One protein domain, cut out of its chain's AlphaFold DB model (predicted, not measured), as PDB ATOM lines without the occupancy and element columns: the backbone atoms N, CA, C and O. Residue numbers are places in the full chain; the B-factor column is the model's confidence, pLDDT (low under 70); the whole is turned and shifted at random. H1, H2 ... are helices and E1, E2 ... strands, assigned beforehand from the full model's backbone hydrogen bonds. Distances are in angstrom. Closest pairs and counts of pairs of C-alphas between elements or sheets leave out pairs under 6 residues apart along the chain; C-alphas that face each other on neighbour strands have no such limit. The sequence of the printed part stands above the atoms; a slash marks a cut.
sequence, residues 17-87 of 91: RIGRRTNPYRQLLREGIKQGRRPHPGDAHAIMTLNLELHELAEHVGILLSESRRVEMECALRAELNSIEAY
ATOM      1  N   ARG A  17     142.468 159.421 166.870       95.25
ATOM      2  CA  ARG A  17     143.529 160.017 167.682       95.25
ATOM      3  C   ARG A  17     144.804 160.171 166.865       95.25
ATOM      4  O   ARG A  17     145.130 159.335 166.033       95.25
ATOM      5  N   ILE A  18     145.549 161.234 167.150       94.81
ATOM      6  CA  ILE A  18     146.901 161.434 166.620       94.81
ATOM      7  C   ILE A  18     147.868 160.643 167.508       94.81
ATOM      8  O   ILE A  18     148.071 161.018 168.667       94.81
ATOM      9  N   GLY A  19     148.447 159.560 166.985       93.81
ATOM     10  CA  GLY A  19     149.332 158.669 167.743       93.81
ATOM     11  C   GLY A  19     150.700 159.280 168.073       93.81
ATOM     12  O   GLY A  19     151.218 159.100 169.173       93.81
ATOM     13  N   ARG A  20     151.276 160.063 167.155       94.50
ATOM     14  CA  ARG A  20     152.594 160.697 167.289       94.50
ATOM     15  C   ARG A  20     152.493 162.208 167.113       94.50
ATOM     16  O   ARG A  20     152.686 162.738 166.025       94.50
ATOM     17  N   ARG A  21     152.264 162.923 168.215       92.88
ATOM     18  CA  ARG A  21     152.251 164.393 168.214       92.88
ATOM     19  C   ARG A  21     153.659 164.979 168.077       92.88
ATOM     20  O   ARG A  21     154.484 164.863 168.980       92.88
ATOM     21  N   THR A  22     153.893 165.691 166.986       94.25
ATOM     22  CA  THR A  22     155.083 166.501 166.692       94.25
ATOM     23  C   THR A  22     154.801 168.009 166.808       94.25
ATOM     24  O   THR A  22     155.717 168.790 167.067       94.25
ATOM     25  N   ASN A  23     153.529 168.423 166.761       93.50
ATOM     26  CA  ASN A  23     153.053 169.807 166.925       93.50
ATOM     27  C   ASN A  23     153.722 170.821 165.965       93.50
ATOM     28  O   ASN A  23     154.257 171.837 166.431       93.50
ATOM     29  N   PRO A  24     153.714 170.581 164.645       93.75
ATOM     30  CA  PRO A  24     154.513 171.336 163.679       93.75
ATOM     31  C   PRO A  24     154.131 172.825 163.621       93.75
ATOM     32  O   PRO A  24     155.010 173.680 163.661       93.75
ATOM     33  N   TYR A  25     152.842 173.172 163.683       93.81
ATOM     34  CA  TYR A  25     152.395 174.575 163.709       93.81
ATOM     35  C   TYR A  25     152.824 175.333 164.974       93.81
ATOM     36  O   TYR A  25     153.163 176.513 164.935       93.81
ATOM     37  N   ARG A  26     152.895 174.648 166.119       93.25
ATOM     38  CA  ARG A  26     153.429 175.250 167.347       93.25
ATOM     39  C   ARG A  26     154.937 175.472 167.247       93.25
ATOM     40  O   ARG A  26     155.452 176.440 167.801       93.25
ATOM     41  N   GLN A  27     155.651 174.572 166.569       95.12
ATOM     42  CA  GLN A  27     157.070 174.763 166.276       95.12
ATOM     43  C   GLN A  27     157.285 175.944 165.323       95.12
ATOM     44  O   GLN A  27     158.184 176.737 165.578       95.12
ATOM     45  N   LEU A  28     156.416 176.126 164.323       95.75
ATOM     46  CA  LEU A  28     156.450 177.278 163.418       95.75
ATOM     47  C   LEU A  28     156.384 178.603 164.188       95.75
ATOM     48  O   LEU A  28     157.272 179.440 164.059       95.75
ATOM     49  N   LEU A  29     155.396 178.758 165.074       95.00
ATOM     50  CA  LEU A  29     155.269 179.965 165.901       95.00
ATOM     51  C   LEU A  29     156.494 180.201 166.797       95.00
ATOM     52  O   LEU A  29     156.895 181.344 167.015       95.00
ATOM     53  N   ARG A  30     157.120 179.129 167.296       95.19
ATOM     54  CA  ARG A  30     158.369 179.228 168.065       95.19
ATOM     55  C   ARG A  30     159.531 179.729 167.216       95.19
ATOM     56  O   ARG A  30     160.333 180.495 167.742       95.19
ATOM     57  N   GLU A  31     159.631 179.337 165.945       96.25
ATOM     58  CA  GLU A  31     160.634 179.911 165.036       96.25
ATOM     59  C   GLU A  31     160.402 181.412 164.835       96.25
ATOM     60  O   GLU A  31     161.350 182.187 164.938       96.25
ATOM     61  N   GLY A  32     159.146 181.845 164.687       95.62
ATOM     62  CA  GLY A  32     158.806 183.269 164.647       95.62
ATOM     63  C   GLY A  32     159.269 184.026 165.897       95.62
ATOM     64  O   GLY A  32     159.911 185.069 165.792       95.62
ATOM     65  N   ILE A  33     159.025 183.471 167.089       96.19
ATOM     66  CA  ILE A  33     159.483 184.075 168.353       96.19
ATOM     67  C   ILE A  33     161.013 184.207 168.385       96.19
ATOM     68  O   ILE A  33     161.522 185.252 168.788       96.19
ATOM     69  N   LYS A  34     161.757 183.188 167.928       96.50
ATOM     70  CA  LYS A  34     163.229 183.252 167.839       96.50
ATOM     71  C   LYS A  34     163.718 184.344 166.879       96.50
ATOM     72  O   LYS A  34     164.806 184.869 167.076       96.50
ATOM     73  N   GLN A  35     162.915 184.702 165.878       96.31
ATOM     74  CA  GLN A  35     163.189 185.789 164.931       96.31
ATOM     75  C   GLN A  35     162.795 187.174 165.473       96.31
ATOM     76  O   GLN A  35     162.919 188.170 164.769       96.31
ATOM     77  N   GLY A  36     162.303 187.260 166.715       96.25
ATOM     78  CA  GLY A  36     161.848 188.509 167.329       96.25
ATOM     79  C   GLY A  36     160.401 188.881 166.993       96.25
ATOM     80  O   GLY A  36     159.911 189.919 167.445       96.25
ATOM     81  N   ARG A  37     159.681 188.032 166.251       95.50
ATOM     82  CA  ARG A  37     158.259 188.228 165.961       95.50
ATOM     83  C   ARG A  37     157.434 187.970 167.223       95.50
ATOM     84  O   ARG A  37     157.518 186.905 167.833       95.50
ATOM     85  N   ARG A  38     156.583 188.925 167.603       94.06
ATOM     86  CA  ARG A  38     155.604 188.719 168.683       94.06
ATOM     87  C   ARG A  38     154.416 187.893 168.172       94.06
ATOM     88  O   ARG A  38     154.034 188.073 167.017       94.06
ATOM     89  N   PRO A  39     153.817 187.014 168.996       90.88
ATOM     90  CA  PRO A  39     152.578 186.332 168.633       90.88
ATOM     91  C   PRO A  39     151.488 187.342 168.266       90.88
ATOM     92  O   PRO A  39     151.288 188.323 168.987       90.88
ATOM     93  N   HIS A  40     150.786 187.097 167.164       93.38
ATOM     94  CA  HIS A  40     149.668 187.918 166.723       93.38
ATOM     95  C   HIS A  40     148.349 187.181 167.006       93.38
ATOM     96  O   HIS A  40     148.266 185.974 166.771       93.38
ATOM     97  N   PRO A  41     147.286 187.864 167.473       91.00
ATOM     98  CA  PRO A  41     146.004 187.216 167.770       91.00
ATOM     99  C   PRO A  41     145.403 186.440 166.585       91.00
ATOM    100  O   PRO A  41     144.735 185.428 166.779       91.00
ATOM    101  N   GLY A  42     145.671 186.889 165.356       94.31
ATOM    102  CA  GLY A  42     145.223 186.235 164.123       94.31
ATOM    103  C   GLY A  42     146.009 184.983 163.720       94.31
ATOM    104  O   GLY A  42     145.561 184.273 162.826       94.31
ATOM    105  N   ASP A  43     147.140 184.677 164.366       93.38
ATOM    106  CA  ASP A  43     147.988 183.536 163.984       93.38
ATOM    107  C   ASP A  43     147.240 182.211 164.096       93.38
ATOM    108  O   ASP A  43     147.264 181.393 163.181       93.38
ATOM    109  N   ALA A  44     146.540 182.016 165.216       91.62
ATOM    110  CA  ALA A  44     145.767 180.805 165.450       91.62
ATOM    111  C   ALA A  44     144.650 180.653 164.412       91.62
ATOM    112  O   ALA A  44     144.436 179.558 163.903       91.62
ATOM    113  N   HIS A  45     143.980 181.756 164.062       94.38
ATOM    114  CA  HIS A  45     142.950 181.750 163.031       94.38
ATOM    115  C   HIS A  45     143.537 181.337 161.678       94.38
ATOM    116  O   HIS A  45     143.077 180.358 161.104       94.38
ATOM    117  N   ALA A  46     144.611 181.994 161.230       94.19
ATOM    118  CA  ALA A  46     145.268 181.684 159.962       94.19
ATOM    119  C   ALA A  46     145.725 180.216 159.883       94.19
ATOM    120  O   ALA A  46     145.430 179.538 158.903       94.19
ATOM    121  N   ILE A  47     146.373 179.703 160.938       92.81
ATOM    122  CA  ILE A  47     146.808 178.297 161.022       92.81
ATOM    123  C   ILE A  47     145.629 177.325 160.889       92.81
ATOM    124  O   ILE A  47     145.784 176.252 160.312       92.81
ATOM    125  N   MET A  48     144.471 177.661 161.458       90.00
ATOM    126  CA  MET A  48     143.327 176.750 161.530       90.00
ATOM    127  C   MET A  48     142.390 176.826 160.322       90.00
ATOM    128  O   MET A  48     141.631 175.884 160.108       90.00
ATOM    129  N   THR A  49     142.391 177.927 159.567       93.81
ATOM    130  CA  THR A  49     141.396 178.154 158.504       93.81
ATOM    131  C   THR A  49     141.972 178.207 157.099       93.81
ATOM    132  O   THR A  49     141.215 178.068 156.140       93.81
ATOM    133  N   LEU A  50     143.275 178.443 156.945       94.50
ATOM    134  CA  LEU A  50     143.892 178.515 155.627       94.50
ATOM    135  C   LEU A  50     144.298 177.122 155.153       94.50
ATOM    136  O   LEU A  50     145.004 176.394 155.845       94.50
ATOM    137  N   ASN A  51     143.877 176.775 153.939       93.56
ATOM    138  CA  ASN A  51     144.311 175.560 153.262       93.56
ATOM    139  C   ASN A  51     145.658 175.808 152.569       93.56
ATOM    140  O   ASN A  51     145.709 175.967 151.351       93.56
ATOM    141  N   LEU A  52     146.709 175.930 153.377       94.19
ATOM    142  CA  LEU A  52     148.080 176.186 152.946       94.19
ATOM    143  C   LEU A  52     149.004 175.080 153.449       94.19
ATOM    144  O   LEU A  52     148.842 174.573 154.566       94.19
ATOM    145  N   GLU A  53     150.016 174.757 152.652       92.19
ATOM    146  CA  GLU A  53     151.131 173.935 153.106       92.19
ATOM    147  C   GLU A  53     151.916 174.659 154.212       92.19
ATOM    148  O   GLU A  53     151.881 175.885 154.353       92.19
ATOM    149  N   LEU A  54     152.663 173.906 155.027       93.44
ATOM    150  CA  LEU A  54     153.330 174.463 156.212       93.44
ATOM    151  C   LEU A  54     154.288 175.622 155.880       93.44
ATOM    152  O   LEU A  54     154.412 176.561 156.667       93.44
ATOM    153  N   HIS A  55     154.964 175.558 154.734       92.69
ATOM    154  CA  HIS A  55     155.875 176.612 154.293       92.69
ATOM    155  C   HIS A  55     155.135 177.846 153.764       92.69
ATOM    156  O   HIS A  55     155.498 178.959 154.126       92.69
ATOM    157  N   GLU A  56     154.057 177.661 152.998       95.06
ATOM    158  CA  GLU A  56     153.205 178.761 152.527       95.06
ATOM    159  C   GLU A  56     152.572 179.498 153.713       95.06
ATOM    160  O   GLU A  56     152.501 180.725 153.746       95.06
ATOM    161  N   LEU A  57     152.165 178.754 154.744       95.69
ATOM    162  CA  LEU A  57     151.660 179.330 155.982       95.69
ATOM    163  C   LEU A  57     152.744 180.116 156.729       95.69
ATOM    164  O   LEU A  57     152.445 181.184 157.258       95.69
ATOM    165  N   ALA A  58     153.984 179.614 156.776       95.44
ATOM    166  CA  ALA A  58     155.114 180.320 157.380       95.44
ATOM    167  C   ALA A  58     155.332 181.687 156.719       95.44
ATOM    168  O   ALA A  58     155.408 182.699 157.417       95.44
ATOM    169  N   GLU A  59     155.335 181.721 155.386       94.69
ATOM    170  CA  GLU A  59     155.410 182.957 154.608       94.69
ATOM    171  C   GLU A  59     154.220 183.878 154.903       94.69
ATOM    172  O   GLU A  59     154.418 185.057 155.205       94.69
ATOM    173  N   HIS A  60     152.998 183.333 154.921       95.00
ATOM    174  CA  HIS A  60     151.777 184.090 155.201       95.00
ATOM    175  C   HIS A  60     151.807 184.793 156.565       95.00
ATOM    176  O   HIS A  60     151.371 185.938 156.684       95.00
ATOM    177  N   VAL A  61     152.336 184.137 157.604       94.06
ATOM    178  CA  VAL A  61     152.436 184.733 158.947       94.06
ATOM    179  C   VAL A  61     153.734 185.518 159.172       94.06
ATOM    180  O   VAL A  61     153.929 186.060 160.265       94.06
ATOM    181  N   GLY A  62     154.607 185.618 158.166       94.56
ATOM    182  CA  GLY A  62     155.867 186.362 158.235       94.56
ATOM    183  C   GLY A  62     156.932 185.680 159.094       94.56
ATOM    184  O   GLY A  62     157.600 186.342 159.889       94.56
ATOM    185  N   ILE A  63     157.057 184.356 158.989       96.50
ATOM    186  CA  ILE A  63     158.065 183.544 159.679       96.50
ATOM    187  C   ILE A  63     158.984 182.911 158.638       96.50
ATOM    188  O   ILE A  63     158.545 182.155 157.776       96.50
ATOM    189  N   LEU A  64     160.280 183.184 158.751       96.12
ATOM    190  CA  LEU A  64     161.289 182.634 157.853       96.12
ATOM    191  C   LEU A  64     161.711 181.239 158.321       96.12
ATOM    192  O   LEU A  64     161.996 181.032 159.498       96.12
ATOM    193  N   LEU A  65     161.804 180.275 157.413       95.69
ATOM    194  CA  LEU A  65     162.365 178.958 157.709       95.69
ATOM    195  C   LEU A  65     163.585 178.724 156.826       95.69
ATOM    196  O   LEU A  65     163.538 178.973 155.624       95.69
ATOM    197  N   SER A  66     164.671 178.209 157.407       94.75
ATOM    198  CA  SER A  66     165.726 177.618 156.585       94.75
ATOM    199  C   SER A  66     165.168 176.398 155.854       94.75
ATOM    200  O   SER A  66     164.269 175.721 156.359       94.75
ATOM    201  N   GLU A  67     165.737 176.069 154.698       95.12
ATOM    202  CA  GLU A  67     165.336 174.886 153.929       95.12
ATOM    203  C   GLU A  67     165.395 173.607 154.778       95.12
ATOM    204  O   GLU A  67     164.434 172.843 154.830       95.12
ATOM    205  N   SER A  68     166.477 173.428 155.540       95.94
ATOM    206  CA  SER A  68     166.634 172.295 156.457       95.94
ATOM    207  C   SER A  68     165.516 172.216 157.498       95.94
ATOM    208  O   SER A  68     164.966 171.141 157.735       95.94
ATOM    209  N   ARG A  69     165.138 173.353 158.096       95.44
ATOM    210  CA  ARG A  69     164.096 173.412 159.124       95.44
ATOM    211  C   ARG A  69     162.714 173.178 158.528       95.44
ATOM    212  O   ARG A  69     161.902 172.484 159.136       95.44
ATOM    213  N   ARG A  70     162.463 173.708 157.329       95.38
ATOM    214  CA  ARG A  70     161.244 173.447 156.563       95.38
ATOM    215  C   ARG A  70     161.084 171.949 156.303       95.38
ATOM    216  O   ARG A  70     160.055 171.388 156.671       95.38
ATOM    217  N   VAL A  71     162.102 171.301 155.733       96.19
ATOM    218  CA  VAL A  71     162.072 169.862 155.423       96.19
ATOM    219  C   VAL A  71     161.855 169.033 156.689       96.19
ATOM    220  O   VAL A  71     161.021 168.129 156.694       96.19
ATOM    221  N   GLU A  72     162.546 169.362 157.784       96.19
ATOM    222  CA  GLU A  72     162.368 168.687 159.073       96.19
ATOM    223  C   GLU A  72     160.914 168.778 159.568       96.19
ATOM    224  O   GLU A  72     160.320 167.772 159.961       96.19
ATOM    225  N   MET A  73     160.323 169.975 159.524       96.00
ATOM    226  CA  MET A  73     158.957 170.214 159.986       96.00
ATOM    227  C   MET A  73     157.904 169.562 159.084       96.00
ATOM    228  O   MET A  73     156.936 169.008 159.603       96.00
ATOM    229  N   GLU A  74     158.094 169.572 157.762       95.69
ATOM    230  CA  GLU A  74     157.213 168.874 156.817       95.69
ATOM    231  C   GLU A  74     157.286 167.349 157.004       95.69
ATOM    232  O   GLU A  74     156.252 166.677 157.048       95.69
ATOM    233  N   CYS A  75     158.484 166.791 157.218       95.81
ATOM    234  CA  CYS A  75     158.651 165.374 157.558       95.81
ATOM    235  C   CYS A  75     157.961 165.021 158.884       95.81
ATOM    236  O   CYS A  75     157.298 163.987 158.989       95.81
ATOM    237  N   ALA A  76     158.099 165.881 159.897       95.56
ATOM    238  CA  ALA A  76     157.452 165.698 161.190       95.56
ATOM    239  C   ALA A  76     155.920 165.736 161.068       95.56
ATOM    240  O   ALA A  76     155.257 164.831 161.575       95.56
ATOM    241  N   LEU A  77     155.374 166.708 160.325       95.69
ATOM    242  CA  LEU A  77     153.944 166.797 160.028       95.69
ATOM    243  C   LEU A  77     153.453 165.545 159.295       95.69
ATOM    244  O   LEU A  77     152.453 164.956 159.696       95.69
ATOM    245  N   ARG A  78     154.177 165.079 158.270       95.81
ATOM    246  CA  ARG A  78     153.826 163.851 157.544       95.81
ATOM    247  C   ARG A  78     153.787 162.639 158.472       95.81
ATOM    248  O   ARG A  78     152.858 161.842 158.397       95.81
ATOM    249  N   ALA A  79     154.771 162.505 159.358       95.75
ATOM    250  CA  ALA A  79     154.811 161.410 160.319       95.75
ATOM    251  C   ALA A  79     153.684 161.498 161.365       95.75
ATOM    252  O   ALA A  79     153.172 160.466 161.789       95.75
ATOM    253  N   GLU A  80     153.292 162.706 161.771       95.75
ATOM    254  CA  GLU A  80     152.133 162.938 162.637       95.75
ATOM    255  C   GLU A  80     150.827 162.534 161.941       95.75
ATOM    256  O   GLU A  80     150.047 161.773 162.509       95.75
ATOM    257  N   LEU A  81     150.625 162.945 160.687       94.81
ATOM    258  CA  LEU A  81     149.453 162.559 159.896       94.81
ATOM    259  C   LEU A  81     149.379 161.039 159.684       94.81
ATOM    260  O   LEU A  81     148.330 160.434 159.883       94.81
ATOM    261  N   ASN A  82     150.507 160.399 159.372       97.00
ATOM    262  CA  ASN A  82     150.582 158.945 159.206       97.00
ATOM    263  C   ASN A  82     150.344 158.166 160.513       97.00
ATOM    264  O   ASN A  82     150.153 156.956 160.475       97.00
ATOM    265  N   SER A  83     150.385 158.840 161.666       96.62
ATOM    266  CA  SER A  83     150.116 158.236 162.974       96.62
ATOM    267  C   SER A  83     148.656 158.347 163.414       96.62
ATOM    268  O   SER A  83     148.327 157.951 164.533       96.62
ATOM    269  N   ILE A  84     147.795 158.952 162.591       96.75
ATOM    270  CA  ILE A  84     146.370 159.051 162.883       96.75
ATOM    271  C   ILE A  84     145.758 157.653 162.809       96.75
ATOM    272  O   ILE A  84     145.866 156.962 161.799       96.75
ATOM    273  N   GLU A  85     145.075 157.265 163.875       96.31
ATOM    274  CA  GLU A  85     144.401 155.976 163.985       96.31
ATOM    275  C   GLU A  85     143.040 156.138 164.664       96.31
ATOM    276  O   GLU A  85     142.817 157.088 165.419       96.31
ATOM    277  N   ALA A  86     142.107 155.223 164.400       95.69
ATOM    278  CA  ALA A  86     140.823 155.208 165.095       95.69
ATOM    279  C   ALA A  86     141.022 154.991 166.602       95.69
ATOM    280  O   ALA A  86     141.942 154.284 167.023       95.69
ATOM    281  N   TYR A  87     140.151 155.576 167.429       92.38
ATOM    282  CA  TYR A  87     140.131 155.202 168.841       92.38
ATOM    283  C   TYR A  87     139.827 153.702 168.976       92.38
ATOM    284  O   TYR A  87     138.935 153.198 168.288       92.38
TER     285      TYR A  87
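Overview. This is residues 17 to 87 of the 91 residues of an uncharacterized protein of Pseudomonas sp. R9.37 (UniProt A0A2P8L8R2). One long helix, H4, runs along one side of a small cluster of three shorter helices: H1 and H3 each pack on part of H4, and H2 lies on the side of the cluster away from H4, near both of them. Past the last residue of H4 the short strand E1 pairs antiparallel with residues 17 to 18, making a narrow end to the body that brings the first and last printed residues together. The printed part has 71 residues, with four named helices and one named strand in the order H1, H2, H3, H4, E1, and its class is mostly helix. It is compact, with a radius of gyration of the C-alphas of 12.5 A, and spans 38 by 26 by 19 A.

Arrangement. The longest helix is H4, residues 67 to 81. H1, residues 24 to 34, touches H4, which meets it with residues 73 to 77 alone; the closest C-alphas, of Pro 24 and Leu 77, are 5.9 A apart. These two helices run opposite ways at a shallow tilt of 30 degrees. H3, residues 54 to 60, touches H4, here with residues 70 to 74 of H4 alone; the closest C-alphas, of His 55 and Arg 70, are 6.6 A apart. H3 and H4 run opposite ways at a steep tilt of 57 degrees. H1 and H3 are close but not clearly touching, with the C-alphas of Leu 28 and Ala 58 closest at 6.9 A. H2, residues 43 to 49, is apart from H4. H2 is close to H1 but not clearly touching it, the closest C-alphas being those of Tyr 25 and Ile 47 at 7.2 A. It is likewise close to H3 but not clearly touching it, with the C-alphas of Ile 47 and Leu 57 closest at 7.1 A. E1, residues 84 to 86, pairs with no named strand, but its residues 84 to 85 pair antiparallel with residues 17 to 18. H4 and E1 meet only through their link. In H1, H2, H3 and H4 every O i to N i+4 pair is within hydrogen-bond range.

Along the chain. H4 is 21.0 A from C-alpha 67 at (165.336, 174.886, 153.929) to C-alpha 81 at (149.453, 162.559, 159.896). H1 is 15.3 A long and begins with C-alpha 24 at (154.513, 171.336, 163.679). H2 measures 10.1 A, H3 9.8 A and E1 7.1 A from first to last C-alpha.

Size, cuts and confidence. The two C-alphas farthest apart, of Gly 36 and Tyr 87, are 39.8 A apart, while those of Arg 17 and Tyr 87 are 6.0 A apart. The printed part has no cut and no long link. The mean pLDDT of the printed part is 94.7, and no printed residue is under 70.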